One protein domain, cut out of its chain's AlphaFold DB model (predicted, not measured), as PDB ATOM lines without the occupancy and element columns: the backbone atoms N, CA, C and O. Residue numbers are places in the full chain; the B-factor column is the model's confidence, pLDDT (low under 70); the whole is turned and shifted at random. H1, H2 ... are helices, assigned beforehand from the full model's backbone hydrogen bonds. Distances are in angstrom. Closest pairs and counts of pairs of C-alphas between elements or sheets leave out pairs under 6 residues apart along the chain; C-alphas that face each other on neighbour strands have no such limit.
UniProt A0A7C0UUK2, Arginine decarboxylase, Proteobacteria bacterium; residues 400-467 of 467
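AT A GLANCE: This is residues 400 to 467 of the 467 residues of the protein "Arginine decarboxylase" of Proteobacteria bacterium (UniProt A0A7C0UUK2). A helical hairpin of H2 and H3 makes the main body, with the short helix H1 at its open end, where the first residue of H1 comes near the first residue of H2 and the last residue of H3. After H3 a long loop swings out, with residues 446 to 455 sticking out, and leads to H4, a separate helix that touches no other helix. The printed part has 68 residues with four named helices, in the order H1, H2, H3, H4, and no named strand; the class is all helix. The whole is loose, with a radius of gyration of the C-alphas of 13.8 A, and it spans 37 by 31 by 23 A.

IN THESE COORDINATES: H1 is residues 400 to 405, 8.5 A from first to last C-alpha, and begins at C-alpha 400 at (143.888, 225.153, 137.230). H2 is residues 410 to 420, 15.3 A long. H3, the longest helix with 15 residues, is residues 427 to 441, 21.2 A long, and begins at C-alpha 427 at (119.597, 226.067, 128.600). H4 is residues 456 to 466, 15.7 A long, and ends at C-alpha 466 at (139.435, 233.140, 144.983).

HOW THE PARTS SIT: H2 and H3 form a helical hairpin: they touch, at a shallow tilt of 23 degrees, opposite ways. Their closest C-alphas are those of Phe 418 and Arg 434, 6.9 A apart. H1 and H2 only just touch, with 3 pairs of C-alphas within 8 A, and touch only at the corner by their link. The closest C-alphas there are those of Arg 400 and Ala 410, 5.9 A apart, and the tilt is steep at 61 degrees, opposite ways. H1 and H3 are close but not clearly touching, with the C-alphas of Arg 400 and Val 441 closest at 5.3 A, at a steep tilt of 49 degrees, the same way. H4 is apart from H1, H2 and H3. In H1, H2 and H3 every O i to N i+4 pair is within hydrogen-bond range; in H4, 6 of 7 are.

THE WHOLE: The two C-alphas farthest apart are those of Glu 424 and Ala 454, at 37.6 A. The printed part has no cut and ends at residue 467, the chain's last residue. The link from H1 to H2 is tight, that from H2 to H3 is short, and that from H3 to H4, residues 442 to 455, is long. Residues 423 to 429, of which 427 to 429 belong to H3, stand free, and residues 446 to 455 stand free too. The mean pLDDT of the printed part is 80.7; residues 449 to 467 are under 70, and the mean for H4 is 49.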
ATOM      1  N   ARG A 400     143.520 223.768 137.534       95.38
ATOM      2  CA  ARG A 400     143.888 225.153 137.230       95.38
ATOM      3  C   ARG A 400     145.354 225.438 137.547       95.38
ATOM      4  O   ARG A 400     146.056 225.921 136.665       95.38
ATOM      5  N   GLU A 401     145.823 225.116 138.752       95.12
ATOM      6  CA  GLU A 401     147.219 225.302 139.172       95.12
ATOM      7  C   GLU A 401     148.181 224.582 138.216       95.12
ATOM      8  O   GLU A 401     149.192 225.153 137.799       95.12
ATOM      9  N   VAL A 402     147.831 223.368 137.779       95.81
ATOM     10  CA  VAL A 402     148.646 222.632 136.806       95.81
ATOM     11  C   VAL A 402     148.614 223.271 135.412       95.81
ATOM     12  O   VAL A 402     149.670 223.427 134.800       95.81
ATOM     13  N   ILE A 403     147.448 223.690 134.910       94.88
ATOM     14  CA  ILE A 403     147.318 224.398 133.619       94.88
ATOM     15  C   ILE A 403     148.146 225.692 133.619       94.88
ATOM     16  O   ILE A 403     148.869 225.978 132.662       94.88
ATOM     17  N   GLU A 404     148.081 226.458 134.704       95.06
ATOM     18  CA  GLU A 404     148.828 227.707 134.859       95.06
ATOM     19  C   GLU A 404     150.341 227.449 134.955       95.06
ATOM     20  O   GLU A 404     151.137 228.212 134.397       95.06
ATOM     21  N   SER A 405     150.756 226.333 135.569       93.69
ATOM     22  CA  SER A 405     152.170 225.937 135.651       93.69
ATOM     23  C   SER A 405     152.815 225.694 134.278       93.69
ATOM     24  O   SER A 405     154.006 225.957 134.107       93.69
ATOM     25  N   ILE A 406     152.027 225.273 133.280       94.62
ATOM     26  CA  ILE A 406     152.465 225.071 131.888       94.62
ATOM     27  C   ILE A 406     152.169 226.278 130.980       94.62
ATOM     28  O   ILE A 406     152.185 226.159 129.754       94.62
ATOM     29  N   HIS A 407     151.941 227.453 131.579       95.19
ATOM     30  CA  HIS A 407     151.777 228.754 130.918       95.19
ATOM     31  C   HIS A 407     150.494 228.933 130.093       95.19
ATOM     32  O   HIS A 407     150.456 229.769 129.186       95.19
ATOM     33  N   TYR A 408     149.434 228.194 130.424       96.25
ATOM     34  CA  TYR A 408     148.093 228.483 129.924       96.25
ATOM     35  C   TYR A 408     147.316 229.364 130.905       96.25
ATOM     36  O   TYR A 408     147.502 229.289 132.115       96.25
ATOM     37  N   ASP A 409     146.414 230.181 130.367       96.25
ATOM     38  CA  ASP A 409     145.452 230.948 131.152       96.25
ATOM     39  C   ASP A 409     144.156 230.131 131.274       96.25
ATOM     40  O   ASP A 409     143.450 229.892 130.288       96.25
ATOM     41  N   ALA A 410     143.874 229.648 132.484       94.75
ATOM     42  CA  ALA A 410     142.714 228.806 132.750       94.75
ATOM     43  C   ALA A 410     141.374 229.545 132.551       94.75
ATOM     44  O   ALA A 410     140.371 228.904 132.211       94.75
ATOM     45  N   ASP A 411     141.343 230.872 132.703       95.50
ATOM     46  CA  ASP A 411     140.140 231.675 132.477       95.50
ATOM     47  C   ASP A 411     139.903 231.888 130.977       95.50
ATOM     48  O   ASP A 411     138.785 231.668 130.509       95.50
ATOM     49  N   ASP A 412     140.946 232.177 130.190       96.62
ATOM     50  CA  ASP A 412     140.838 232.236 128.720       96.62
ATOM     51  C   ASP A 412     140.394 230.886 128.130       96.62
ATOM     52  O   ASP A 412     139.505 230.836 127.274       96.62
ATOM     53  N   LEU A 413     140.946 229.764 128.613       95.44
ATOM     54  CA  LEU A 413     140.506 228.426 128.195       95.44
ATOM     55  C   LEU A 413     139.034 228.174 128.538       95.44
ATOM     56  O   LEU A 413     138.287 227.648 127.707       95.44
ATOM     57  N   THR A 414     138.607 228.580 129.734       96.00
ATOM     58  CA  THR A 414     137.214 228.453 130.175       96.00
ATOM     59  C   THR A 414     136.274 229.290 129.311       96.00
ATOM     60  O   THR A 414     135.249 228.785 128.848       96.00
ATOM     61  N   ASP A 415     136.639 230.535 129.012       96.62
ATOM     62  CA  ASP A 415     135.849 231.427 128.166       96.62
ATOM     63  C   ASP A 415     135.727 230.907 126.730       96.62
ATOM     64  O   ASP A 415     134.649 230.968 126.127       96.62
ATOM     65  N   ARG A 416     136.817 230.373 126.166       96.25
ATOM     66  CA  ARG A 416     136.803 229.741 124.838       96.25
ATOM     67  C   ARG A 416     135.911 228.507 124.817       96.25
ATOM     68  O   ARG A 416     135.115 228.364 123.890       96.25
ATOM     69  N   PHE A 417     135.997 227.655 125.839       96.19
ATOM     70  CA  PHE A 417     135.127 226.488 125.956       96.19
ATOM     71  C   PHE A 417     133.653 226.902 126.054       96.19
ATOM     72  O   PHE A 417     132.821 226.400 125.302       96.19
ATOM     73  N   PHE A 418     133.323 227.893 126.882       96.38
ATOM     74  CA  PHE A 418     131.947 228.373 127.029       96.38
ATOM     75  C   PHE A 418     131.381 228.989 125.752       96.38
ATOM     76  O   PHE A 418     130.202 228.789 125.467       96.38
ATOM     77  N   LYS A 419     132.207 229.685 124.961       96.00
ATOM     78  CA  LYS A 419     131.823 230.190 123.633       96.00
ATOM     79  C   LYS A 419     131.631 229.080 122.597       96.00
ATOM     80  O   LYS A 419     130.940 229.308 121.612       96.00
ATOM     81  N   SER A 420     132.243 227.912 122.797       95.94
ATOM     82  CA  SER A 420     132.100 226.758 121.898       95.94
ATOM     83  C   SER A 420     130.826 225.938 122.135       95.94
ATOM     84  O   SER A 420     130.485 225.101 121.302       95.94
ATOM     85  N   ILE A 421     130.112 226.178 123.244       95.25
ATOM     86  CA  ILE A 421     128.835 225.515 123.534       95.25
ATOM     87  C   ILE A 421     127.796 225.977 122.490       95.25
ATOM     88  O   ILE A 421     127.576 227.187 122.381       95.25
ATOM     89  N   PRO A 422     127.157 225.057 121.732       94.31
ATOM     90  CA  PRO A 422     126.177 225.410 120.702       94.31
ATOM     91  C   PRO A 422     125.017 226.237 121.259       94.31
ATOM     92  O   PRO A 422     124.482 225.921 122.321       94.31
ATOM     93  N   ALA A 423     124.610 227.275 120.527       91.00
ATOM     94  CA  ALA A 423     123.526 228.166 120.946       91.00
ATOM     95  C   ALA A 423     122.145 227.490 120.881       91.00
ATOM     96  O   ALA A 423     121.208 227.953 121.519       91.00
ATOM     97  N   GLU A 424     122.021 226.412 120.105       94.75
ATOM     98  CA  GLU A 424     120.799 225.618 119.961       94.75
ATOM     99  C   GLU A 424     120.617 224.587 121.085       94.75
ATOM    100  O   GLU A 424     119.609 223.876 121.106       94.75
ATOM    101  N   LEU A 425     121.597 224.457 121.986       94.94
ATOM    102  CA  LEU A 425     121.519 223.536 123.111       94.94
ATOM    103  C   LEU A 425     120.518 224.053 124.152       94.94
ATOM    104  O   LEU A 425     120.444 225.249 124.412       94.94
ATOM    105  N   ASP A 426     119.782 223.132 124.768       95.94
ATOM    106  CA  ASP A 426     118.879 223.437 125.877       95.94
ATOM    107  C   ASP A 426     119.612 224.152 127.030       95.94
ATOM    108  O   ASP A 426     120.731 223.770 127.396       95.94
ATOM    109  N   ASP A 427     118.982 225.187 127.599       93.56
ATOM    110  CA  ASP A 427     119.597 226.067 128.600       93.56
ATOM    111  C   ASP A 427     120.006 225.313 129.876       93.56
ATOM    112  O   ASP A 427     121.075 225.589 130.437       93.56
ATOM    113  N   ASP A 428     119.213 224.326 130.313       95.06
ATOM    114  CA  ASP A 428     119.523 223.533 131.506       95.06
ATOM    115  C   ASP A 428     120.745 222.641 131.248       95.06
ATOM    116  O   ASP A 428     121.652 222.549 132.084       95.06
ATOM    117  N   ILE A 429     120.824 222.039 130.057       94.88
ATOM    118  CA  ILE A 429     121.979 221.233 129.638       94.88
ATOM    119  C   ILE A 429     123.231 222.111 129.508       94.88
ATOM    120  O   ILE A 429     124.299 221.748 130.007       94.88
ATOM    121  N   ALA A 430     123.117 223.281 128.877       94.69
ATOM    122  CA  ALA A 430     124.224 224.220 128.736       94.69
ATOM    123  C   ALA A 430     124.742 224.693 130.104       94.69
ATOM    124  O   ALA A 430     125.958 224.763 130.313       94.69
ATOM    125  N   SER A 431     123.845 224.973 131.056       94.56
ATOM    126  CA  SER A 431     124.223 225.311 132.431       94.56
ATOM    127  C   SER A 431     124.949 224.154 133.116       94.56
ATOM    128  O   SER A 431     126.025 224.358 133.681       94.56
ATOM    129  N   ALA A 432     124.426 222.928 133.003       94.62
ATOM    130  CA  ALA A 432     125.045 221.743 133.592       94.62
ATOM    131  C   ALA A 432     126.467 221.492 133.056       94.62
ATOM    132  O   ALA A 432     127.369 221.170 133.830       94.62
ATOM    133  N   ILE A 433     126.701 221.698 131.754       96.00
ATOM    134  CA  ILE A 433     128.038 221.590 131.144       96.00
ATOM    135  C   ILE A 433     128.994 222.639 131.722       96.00
ATOM    136  O   ILE A 433     130.132 222.314 132.068       96.00
ATOM    137  N   ARG A 434     128.551 223.896 131.850       94.81
ATOM    138  CA  ARG A 434     129.381 224.978 132.408       94.81
ATOM    139  C   ARG A 434     129.754 224.717 133.867       94.81
ATOM    140  O   ARG A 434     130.895 224.966 134.261       94.81
ATOM    141  N   ASP A 435     128.817 224.201 134.655       93.25
ATOM    142  CA  ASP A 435     129.053 223.859 136.059       93.25
ATOM    143  C   ASP A 435     129.988 222.652 136.205       93.25
ATOM    144  O   ASP A 435     130.898 222.674 137.042       93.25
ATOM    145  N   ALA A 436     129.831 221.634 135.352       93.25
ATOM    146  CA  ALA A 436     130.743 220.495 135.293       93.25
ATOM    147  C   ALA A 436     132.170 220.932 134.927       93.25
ATOM    148  O   ALA A 436     133.120 220.530 135.596       93.25
ATOM    149  N   TRP A 437     132.322 221.812 133.931       94.19
ATOM    150  CA  TRP A 437     133.620 222.362 133.532       94.19
ATOM    151  C   TRP A 437     134.301 223.123 134.671       94.19
ATOM    152  O   TRP A 437     135.450 222.841 135.001       94.19
ATOM    153  N   ARG A 438     133.586 224.045 135.330       91.00
ATOM    154  CA  ARG A 438     134.127 224.793 136.481       91.00
ATOM    155  C   ARG A 438     134.557 223.866 137.611       91.00
ATOM    156  O   ARG A 438     135.617 224.060 138.191       91.00
ATOM    157  N   THR A 439     133.748 222.848 137.896       90.94
ATOM    158  CA  THR A 439     134.063 221.849 138.925       90.94
ATOM    159  C   THR A 439     135.316 221.047 138.573       90.94
ATOM    160  O   THR A 439     136.085 220.718 139.469       90.94
ATOM    161  N   ALA A 440     135.532 220.744 137.290       91.00
ATOM    162  CA  ALA A 440     136.720 220.037 136.827       91.00
ATOM    163  C   ALA A 440     137.982 220.912 136.897       91.00
ATOM    164  O   ALA A 440     138.993 220.462 137.422       91.00
ATOM    165  N   VAL A 441     137.913 222.164 136.426       93.38
ATOM    166  CA  VAL A 441     139.054 223.102 136.420       93.38
ATOM    167  C   VAL A 441     139.517 223.450 137.836       93.38
ATOM    168  O   VAL A 441     140.712 223.462 138.106       93.38
ATOM    169  N   ASP A 442     138.584 223.671 138.762       92.12
ATOM    170  CA  ASP A 442     138.913 223.950 140.169       92.12
ATOM    171  C   ASP A 442     139.012 222.651 141.014       92.12
ATOM    172  O   ASP A 442     139.072 222.680 142.250       92.12
ATOM    173  N   GLY A 443     138.968 221.492 140.351       91.88
ATOM    174  CA  GLY A 443     138.976 220.162 140.950       91.88
ATOM    175  C   GLY A 443     140.382 219.628 141.209       91.88
ATOM    176  O   GLY A 443     141.368 220.116 140.665       91.88
ATOM    177  N   TYR A 444     140.477 218.599 142.054       95.12
ATOM    178  CA  TYR A 444     141.737 217.887 142.269       95.12
ATOM    179  C   TYR A 444     142.208 217.212 140.982       95.12
ATOM    180  O   TYR A 444     141.383 216.698 140.230       95.12
ATOM    181  N   THR A 445     143.520 217.161 140.770       95.88
ATOM    182  CA  THR A 445     144.124 216.461 139.627       95.88
ATOM    183  C   THR A 445     143.872 214.949 139.674       95.88
ATOM    184  O   THR A 445     143.761 214.312 138.630       95.88
ATOM    185  N   TYR A 446     143.728 214.368 140.869       95.56
ATOM    186  CA  TYR A 446     143.469 212.940 141.067       95.56
ATOM    187  C   TYR A 446     141.980 212.576 141.004       95.56
ATOM    188  O   TYR A 446     141.088 213.402 141.199       95.56
ATOM    189  N   LEU A 447     141.695 211.291 140.776       91.81
ATOM    190  CA  LEU A 447     140.335 210.814 140.537       91.81
ATOM    191  C   LEU A 447     139.462 210.890 141.793       91.81
ATOM    192  O   LEU A 447     139.898 210.613 142.914       91.81
ATOM    193  N   ALA A 448     138.182 211.205 141.605       81.50
ATOM    194  CA  ALA A 448     137.212 211.162 142.688       81.50
ATOM    195  C   ALA A 448     136.981 209.710 143.142       81.50
ATOM    196  O   ALA A 448     136.597 208.843 142.355       81.50
ATOM    197  N   THR A 449     137.164 209.441 144.435       65.50
ATOM    198  CA  THR A 449     136.747 208.168 145.034       65.50
ATOM    199  C   THR A 449     135.229 208.189 145.257       65.50
ATOM    200  O   THR A 449     134.643 209.241 145.509       65.50
ATOM    201  N   ARG A 450     134.552 207.036 145.155       50.91
ATOM    202  CA  ARG A 450     133.075 206.897 145.182       50.91
ATOM    203  C   ARG A 450     132.369 207.308 146.499       50.91
ATOM    204  O   ARG A 450     131.227 206.916 146.714       50.91
ATOM    205  N   SER A 451     132.977 208.117 147.369       37.66
ATOM    206  CA  SER A 451     132.332 208.650 148.577       37.66
ATOM    207  C   SER A 451     132.216 210.185 148.526       37.66
ATOM    208  O   SER A 451     133.168 210.888 148.862       37.66
ATOM    209  N   PRO A 452     131.051 210.749 148.145       33.34
ATOM    210  CA  PRO A 452     130.896 212.193 147.931       33.34
ATOM    211  C   PRO A 452     130.764 213.039 149.208       33.34
ATOM    212  O   PRO A 452     130.496 214.232 149.108       33.34
ATOM    213  N   ARG A 453     130.840 212.465 150.418       32.03
ATOM    214  CA  ARG A 453     130.227 213.111 151.600       32.03
ATOM    215  C   ARG A 453     131.146 213.814 152.601       32.03
ATOM    216  O   ARG A 453     130.601 214.432 153.506       32.03
ATOM    217  N   ALA A 454     132.474 213.792 152.468       33.78
ATOM    218  CA  ALA A 454     133.335 214.357 153.527       33.78
ATOM    219  C   ALA A 454     134.413 215.371 153.089       33.78
ATOM    220  O   ALA A 454     134.827 216.178 153.913       33.78
ATOM    221  N   GLY A 455     134.859 215.382 151.825       38.97
ATOM    222  CA  GLY A 455     136.045 216.163 151.418       38.97
ATOM    223  C   GLY A 455     135.787 217.526 150.763       38.97
ATOM    224  O   GLY A 455     136.705 218.328 150.627       38.97
ATOM    225  N   THR A 456     134.557 217.823 150.340       42.06
ATOM    226  CA  THR A 456     134.282 218.998 149.492       42.06
ATOM    227  C   THR A 456     134.201 220.321 150.259       42.06
ATOM    228  O   THR A 456     134.428 221.367 149.659       42.06
ATOM    229  N   ALA A 457     133.950 220.308 151.572       42.66
ATOM    230  CA  ALA A 457     133.740 221.536 152.347       42.66
ATOM    231  C   ALA A 457     135.000 222.424 152.448       42.66
ATOM    232  O   ALA A 457     134.915 223.632 152.249       42.66
ATOM    233  N   GLY A 458     136.181 221.837 152.686       49.84
ATOM    234  CA  GLY A 458     137.432 222.599 152.825       49.84
ATOM    235  C   GLY A 458     137.949 223.185 151.505       49.84
ATOM    236  O   GLY A 458     138.460 224.304 151.475       49.84
ATOM    237  N   ARG A 459     137.763 222.462 150.392       54.19
ATOM    238  CA  ARG A 459     138.177 222.916 149.053       54.19
ATOM    239  C   ARG A 459     137.217 223.972 148.494       54.19
ATOM    240  O   ARG A 459     137.665 224.947 147.897       54.19
ATOM    241  N   GLN A 460     135.914 223.849 148.778       49.97
ATOM    242  CA  GLN A 460     134.920 224.875 148.439       49.97
ATOM    243  C   GLN A 460     135.215 226.227 149.105       49.97
ATOM    244  O   GLN A 460     134.990 227.258 148.476       49.97
ATOM    245  N   ASP A 461     135.777 226.253 150.317       49.97
ATOM    246  CA  ASP A 461     136.209 227.502 150.962       49.97
ATOM    247  C   ASP A 461     137.446 228.136 150.294       49.97
ATOM    248  O   ASP A 461     137.572 229.363 150.283       49.97
ATOM    249  N   ARG A 462     138.333 227.342 149.674       51.56
ATOM    250  CA  ARG A 462     139.462 227.848 148.864       51.56
ATOM    251  C   ARG A 462     138.965 228.461 147.551       51.56
ATOM    252  O   ARG A 462     139.366 229.573 147.216       51.56
ATOM    253  N   VAL A 463     138.027 227.793 146.872       50.25
ATOM    254  CA  VAL A 463     137.351 228.307 145.663       50.25
ATOM    255  C   VAL A 463     136.550 229.580 145.975       50.25
ATOM    256  O   VAL A 463     136.586 230.538 145.209       50.25
ATOM    257  N   ARG A 464     135.883 229.648 147.138       47.06
ATOM    258  CA  ARG A 464     135.137 230.838 147.595       47.06
ATOM    259  C   ARG A 464     136.009 232.035 147.967       47.06
ATOM    260  O   ARG A 464     135.506 233.143 147.911       47.06
ATOM    261  N   LYS A 465     137.267 231.835 148.371       48.91
ATOM    262  CA  LYS A 465     138.212 232.935 148.653       48.91
ATOM    263  C   LYS A 465     138.905 233.482 147.399       48.91
ATOM    264  O   LYS A 465     139.531 234.534 147.487       48.91
ATOM    265  N   ARG A 466     138.854 232.748 146.280       51.31
ATOM    266  CA  ARG A 466     139.435 233.140 144.983       51.31
ATOM    267  C   ARG A 466     138.426 233.841 144.057       51.31
ATOM    268  O   ARG A 466     138.859 234.557 143.161       51.31
ATOM    269  N   ARG A 467     137.120 233.641 144.273       36.97
ATOM    270  CA  ARG A 467     136.027 234.432 143.675       36.97
ATOM    271  C   ARG A 467     135.739 235.663 144.522       36.97
ATOM    272  O   ARG A 467     135.322 236.677 143.925       36.97
TER     273      ARG A 467